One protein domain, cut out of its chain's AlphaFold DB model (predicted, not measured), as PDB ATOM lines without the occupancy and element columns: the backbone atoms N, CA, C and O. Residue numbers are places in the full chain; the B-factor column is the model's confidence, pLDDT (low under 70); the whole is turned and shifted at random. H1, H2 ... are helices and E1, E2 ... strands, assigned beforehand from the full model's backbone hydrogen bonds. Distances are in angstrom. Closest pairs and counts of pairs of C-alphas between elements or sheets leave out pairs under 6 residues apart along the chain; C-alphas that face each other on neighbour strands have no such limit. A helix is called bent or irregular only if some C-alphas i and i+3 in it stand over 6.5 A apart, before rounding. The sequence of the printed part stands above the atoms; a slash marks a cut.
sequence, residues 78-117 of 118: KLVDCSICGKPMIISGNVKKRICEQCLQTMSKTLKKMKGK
ATOM      1  N   LYS A  78     -43.126 -17.967   1.464       62.47
ATOM      2  CA  LYS A  78     -42.382 -17.344   2.551       62.47
ATOM      3  C   LYS A  78     -42.093 -15.908   2.134       62.47
ATOM      4  O   LYS A  78     -41.550 -15.674   1.053       62.47
ATOM      5  N   LEU A  79     -42.465 -14.957   2.991       63.12
ATOM      6  CA  LEU A  79     -41.904 -13.614   2.922       63.12
ATOM      7  C   LEU A  79     -40.433 -13.730   3.312       63.12
ATOM      8  O   LEU A  79     -40.112 -14.165   4.418       63.12
ATOM      9  N   VAL A  80     -39.545 -13.401   2.385       69.25
ATOM     10  CA  VAL A  80     -38.103 -13.382   2.624       69.25
ATOM     11  C   VAL A  80     -37.579 -12.044   2.138       69.25
ATOM     12  O   VAL A  80     -37.937 -11.596   1.048       69.25
ATOM     13  N   ASP A  81     -36.720 -11.411   2.925       73.81
ATOM     14  CA  ASP A  81     -36.080 -10.169   2.513       73.81
ATOM     15  C   ASP A  81     -35.002 -10.425   1.460       73.81
ATOM     16  O   ASP A  81     -34.279 -11.430   1.471       73.81
ATOM     17  N   CYS A  82     -34.881  -9.501   0.510       76.31
ATOM     18  CA  CYS A  82     -33.836  -9.564  -0.495       76.31
ATOM     19  C   CYS A  82     -32.455  -9.373   0.127       76.31
ATOM     20  O   CYS A  82     -32.169  -8.332   0.709       76.31
ATOM     21  N   SER A  83     -31.551 -10.322  -0.126       74.75
ATOM     22  CA  SER A  83     -30.177 -10.293   0.392       74.75
ATOM     23  C   SER A  83     -29.343  -9.094  -0.087       74.75
ATOM     24  O   SER A  83     -28.262  -8.869   0.445       74.75
ATOM     25  N   ILE A  84     -29.797  -8.368  -1.117       77.00
ATOM     26  CA  ILE A  84     -29.055  -7.258  -1.736       77.00
ATOM     27  C   ILE A  84     -29.670  -5.902  -1.392       77.00
ATOM     28  O   ILE A  84     -28.943  -4.949  -1.142       77.00
ATOM     29  N   CYS A  85     -31.000  -5.793  -1.408       77.38
ATOM     30  CA  CYS A  85     -31.690  -4.511  -1.236       77.38
ATOM     31  C   CYS A  85     -32.587  -4.440   0.002       77.38
ATOM     32  O   CYS A  85     -33.208  -3.404   0.218       77.38
ATOM     33  N   GLY A  86     -32.707  -5.526   0.775       73.38
ATOM     34  CA  GLY A  86     -33.516  -5.579   1.995       73.38
ATOM     35  C   GLY A  86     -35.025  -5.438   1.782       73.38
ATOM     36  O   GLY A  86     -35.756  -5.302   2.753       73.38
ATOM     37  N   LYS A  87     -35.516  -5.436   0.534       80.25
ATOM     38  CA  LYS A  87     -36.958  -5.340   0.262       80.25
ATOM     39  C   LYS A  87     -37.643  -6.690   0.491       80.25
ATOM     40  O   LYS A  87     -37.099  -7.698   0.021       80.25
ATOM     41  N   PRO A  88     -38.833  -6.712   1.114       71.50
ATOM     42  CA  PRO A  88     -39.593  -7.937   1.308       71.50
ATOM     43  C   PRO A  88     -40.082  -8.460  -0.043       71.50
ATOM     44  O   PRO A  88     -40.599  -7.704  -0.870       71.50
ATOM     45  N   MET A  89     -39.917  -9.759  -0.281       69.19
ATOM     46  CA  MET A  89     -40.419 -10.425  -1.479       69.19
ATOM     47  C   MET A  89     -41.079 -11.753  -1.133       69.19
ATOM     48  O   MET A  89     -40.677 -12.462  -0.211       69.19
ATOM     49  N   ILE A  90     -42.118 -12.078  -1.896       65.75
ATOM     50  CA  ILE A  90     -42.875 -13.313  -1.740       65.75
ATOM     51  C   ILE A  90     -42.236 -14.347  -2.661       65.75
ATOM     52  O   ILE A  90     -42.286 -14.207  -3.884       65.75
ATOM     53  N   ILE A  91     -41.610 -15.370  -2.081       67.81
ATOM     54  CA  ILE A  91     -41.017 -16.471  -2.843       67.81
ATOM     55  C   ILE A  91     -41.933 -17.680  -2.706       67.81
ATOM     56  O   ILE A  91     -42.202 -18.144  -1.600       67.81
ATOM     57  N   SER A  92     -42.406 -18.186  -3.842       56.09
ATOM     58  CA  SER A  92     -43.200 -19.409  -3.899       56.09
ATOM     59  C   SER A  92     -42.274 -20.625  -3.930       56.09
ATOM     60  O   SER A  92     -41.557 -20.828  -4.908       56.09
ATOM     61  N   GLY A  93     -42.279 -21.428  -2.864       60.91
ATOM     62  CA  GLY A  93     -41.586 -22.720  -2.811       60.91
ATOM     63  C   GLY A  93     -40.084 -22.660  -2.498       60.91
ATOM     64  O   GLY A  93     -39.525 -21.623  -2.150       60.91
ATOM     65  N   ASN A  94     -39.416 -23.814  -2.620       54.16
ATOM     66  CA  ASN A  94     -37.984 -24.035  -2.336       54.16
ATOM     67  C   ASN A  94     -37.052 -23.425  -3.410       54.16
ATOM     68  O   ASN A  94     -36.066 -24.023  -3.849       54.16
ATOM     69  N   VAL A  95     -37.370 -22.224  -3.889       58.69
ATOM     70  CA  VAL A  95     -36.576 -21.552  -4.915       58.69
ATOM     71  C   VAL A  95     -35.351 -20.939  -4.240       58.69
ATOM     72  O   VAL A  95     -35.452 -20.006  -3.450       58.69
ATOM     73  N   LYS A  96     -34.160 -21.438  -4.588       56.16
ATOM     74  CA  LYS A  96     -32.862 -20.987  -4.038       56.16
ATOM     75  C   LYS A  96     -32.542 -19.499  -4.292       56.16
ATOM     76  O   LYS A  96     -31.540 -18.993  -3.790       56.16
ATOM     77  N   LYS A  97     -33.351 -18.784  -5.082       59.88
ATOM     78  CA  LYS A  97     -33.115 -17.381  -5.445       59.88
ATOM     79  C   LYS A  97     -33.680 -16.443  -4.376       59.88
ATOM     80  O   LYS A  97     -34.835 -16.048  -4.445       59.88
ATOM     81  N   ARG A  98     -32.828 -16.019  -3.436       66.19
ATOM     82  CA  ARG A  98     -33.117 -14.944  -2.458       66.19
ATOM     83  C   ARG A  98     -32.789 -13.538  -2.978       66.19
ATOM     84  O   ARG A  98     -32.426 -12.651  -2.204       66.19
ATOM     85  N   ILE A  99     -32.819 -13.342  -4.292       71.56
ATOM     86  CA  ILE A  99     -32.388 -12.096  -4.926       71.56
ATOM     87  C   ILE A  99     -33.553 -11.544  -5.735       71.56
ATOM     88  O   ILE A  99     -34.099 -12.246  -6.585       71.56
ATOM     89  N   CYS A 100     -33.890 -10.279  -5.481       74.50
ATOM     90  CA  CYS A 100     -34.930  -9.566  -6.205       74.50
ATOM     91  C   CYS A 100     -34.626  -9.525  -7.712       74.50
ATOM     92  O   CYS A 100     -33.463  -9.417  -8.108       74.50
ATOM     93  N   GLU A 101     -35.647  -9.567  -8.570       76.69
ATOM     94  CA  GLU A 101     -35.445  -9.581 -10.027       76.69
ATOM     95  C   GLU A 101     -34.634  -8.365 -10.511       76.69
ATOM     96  O   GLU A 101     -33.696  -8.500 -11.294       76.69
ATOM     97  N   GLN A 102     -34.901  -7.187  -9.941       77.31
ATOM     98  CA  GLN A 102     -34.165  -5.949 -10.224       77.31
ATOM     99  C   GLN A 102     -32.667  -6.064  -9.868       77.31
ATOM    100  O   GLN A 102     -31.784  -5.620 -10.609       77.31
ATOM    101  N   CYS A 103     -32.370  -6.715  -8.744       78.94
ATOM    102  CA  CYS A 103     -31.024  -6.934  -8.233       78.94
ATOM    103  C   CYS A 103     -30.265  -7.932  -9.127       78.94
ATOM    104  O   CYS A 103     -29.102  -7.715  -9.475       78.94
ATOM    105  N   LEU A 104     -30.950  -8.999  -9.557       80.31
ATOM    106  CA  LEU A 104     -30.407 -10.018 -10.454       80.31
ATOM    107  C   LEU A 104     -30.091  -9.438 -11.840       80.31
ATOM    108  O   LEU A 104     -29.021  -9.698 -12.396       80.31
ATOM    109  N   GLN A 105     -30.989  -8.612 -12.383       81.19
ATOM    110  CA  GLN A 105     -30.777  -7.953 -13.670       81.19
ATOM    111  C   GLN A 105     -29.565  -7.018 -13.631       81.19
ATOM    112  O   GLN A 105     -28.750  -7.048 -14.556       81.19
ATOM    113  N   THR A 106     -29.394  -6.251 -12.552       78.69
ATOM    114  CA  THR A 106     -28.243  -5.349 -12.383       78.69
ATOM    115  C   THR A 106     -26.927  -6.126 -12.378       78.69
ATOM    116  O   THR A 106     -26.025  -5.816 -13.155       78.69
ATOM    117  N   MET A 107     -26.849  -7.207 -11.595       79.12
ATOM    118  CA  MET A 107     -25.667  -8.075 -11.556       79.12
ATOM    119  C   MET A 107     -25.367  -8.700 -12.926       79.12
ATOM    120  O   MET A 107     -24.220  -8.695 -13.374       79.12
ATOM    121  N   SER A 108     -26.393  -9.176 -13.640       81.94
ATOM    122  CA  SER A 108     -26.216  -9.792 -14.963       81.94
ATOM    123  C   SER A 108     -25.674  -8.815 -16.017       81.94
ATOM    124  O   SER A 108     -24.831  -9.192 -16.834       81.94
ATOM    125  N   LYS A 109     -26.104  -7.546 -15.974       82.06
ATOM    126  CA  LYS A 109     -25.626  -6.485 -16.870       82.06
ATOM    127  C   LYS A 109     -24.170  -6.131 -16.576       82.06
ATOM    128  O   LYS A 109     -23.370  -6.035 -17.507       82.06
ATOM    129  N   THR A 110     -23.808  -6.015 -15.300       76.38
ATOM    130  CA  THR A 110     -22.426  -5.752 -14.879       76.38
ATOM    131  C   THR A 110     -21.491  -6.892 -15.295       76.38
ATOM    132  O   THR A 110     -20.430  -6.634 -15.862       76.38
ATOM    133  N   LEU A 111     -21.906  -8.154 -15.129       78.69
ATOM    134  CA  LEU A 111     -21.128  -9.323 -15.559       78.69
ATOM    135  C   LEU A 111     -20.943  -9.393 -17.083       78.69
ATOM    136  O   LEU A 111     -19.842  -9.686 -17.552       78.69
ATOM    137  N   LYS A 112     -21.982  -9.084 -17.872       80.31
ATOM    138  CA  LYS A 112     -21.861  -8.998 -19.340       80.31
ATOM    139  C   LYS A 112     -20.882  -7.904 -19.769       80.31
ATOM    140  O   LYS A 112     -20.076  -8.134 -20.665       80.31
ATOM    141  N   LYS A 113     -20.899  -6.749 -19.097       77.50
ATOM    142  CA  LYS A 113     -19.993  -5.626 -19.389       77.50
ATOM    143  C   LYS A 113     -18.527  -5.949 -19.076       77.50
ATOM    144  O   LYS A 113     -17.651  -5.471 -19.784       77.50
ATOM    145  N   MET A 114     -18.256  -6.777 -18.063       69.12
ATOM    146  CA  MET A 114     -16.896  -7.253 -17.770       69.12
ATOM    147  C   MET A 114     -16.418  -8.340 -18.744       69.12
ATOM    148  O   MET A 114     -15.236  -8.372 -19.071       69.12
ATOM    149  N   LYS A 115     -17.313  -9.210 -19.236       73.06
ATOM    150  CA  LYS A 115     -16.967 -10.250 -20.224       73.06
ATOM    151  C   LYS A 115     -16.763  -9.716 -21.644       73.06
ATOM    152  O   LYS A 115     -15.955 -10.280 -22.361       73.06
ATOM    153  N   GLY A 116     -17.461  -8.652 -22.042       62.06
ATOM    154  CA  GLY A 116     -17.293  -8.020 -23.360       62.06
ATOM    155  C   GLY A 116     -16.116  -7.043 -23.458       62.06
ATOM    156  O   GLY A 116     -15.963  -6.385 -24.480       62.06
ATOM    157  N   LYS A 117     -15.325  -6.898 -22.387       55.47
ATOM    158  CA  LYS A 117     -14.153  -6.014 -22.320       55.47
ATOM    159  C   LYS A 117     -12.833  -6.796 -22.276       55.47
ATOM    160  O   LYS A 117     -11.808  -6.219 -21.917       55.47
TER     161      LYS A 117
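This is residues 78 to 117 of the 118 residues of an uncharacterized protein of Candidatus Beckwithbacteria bacterium RBG_13_35_6 (UniProt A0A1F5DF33). A small head, made of the two-stranded hairpin of E1 and E2 and the loops next to it, has one long helix, H1, reaching away from it like a handle. Most of H1 sticks out: residues 105 to 117, of which 105 to 115 belong to H1, stand free. The printed part has 40 residues, with two named strands and then one named helix along the chain in the order E1, E2, H1; the sheet has the order E1 - E2 and is antiparallel, and the class is mixed, helices and strands. The whole is loose, with a radius of gyration of the C-alphas of 12.3 A, and its outline is a rod of 39 by 19 by 11 A.

Strand E1 is residues 78 to 81, 9.5 A from first to last C-alpha, and begins at C-alpha 78 at (-42.382, -17.344, 2.551). Strand E2 is residues 88 to 92, 13.1 A long in the same measure. Helix H1 is residues 101 to 115, 21.1 A from C-alpha 101 at (-35.445, -9.581, -10.027) to C-alpha 115 at (-16.967, -10.250, -20.224).

E1 and E2 form a hairpin of antiparallel neighbour strands, with 143 degrees between their N-to-C directions. The C-alphas of Leu 79 and Ile 90 face each other at 4.8 A. N 80 and O 89 are within hydrogen-bond range at 3.0 A, and so are N 91 and O 78 at 3.1 A. E1 and H1 are apart, with no C-alpha of the one within 8 A of the other. In H1 every O i to N i+4 pair is within hydrogen-bond range, and the helix is not bent.

The two C-alphas farthest apart are those of Lys 78 and Lys 117, 39.3 A. The printed part has no cut. The link from E1 to E2, 6 residues, and the link from E2 to H1, 8 residues, are both short. The mean pLDDT of the printed part is 71.2, and it is under 70 in residues 78 to 80, 89 to 98, 114 and 116 to 117.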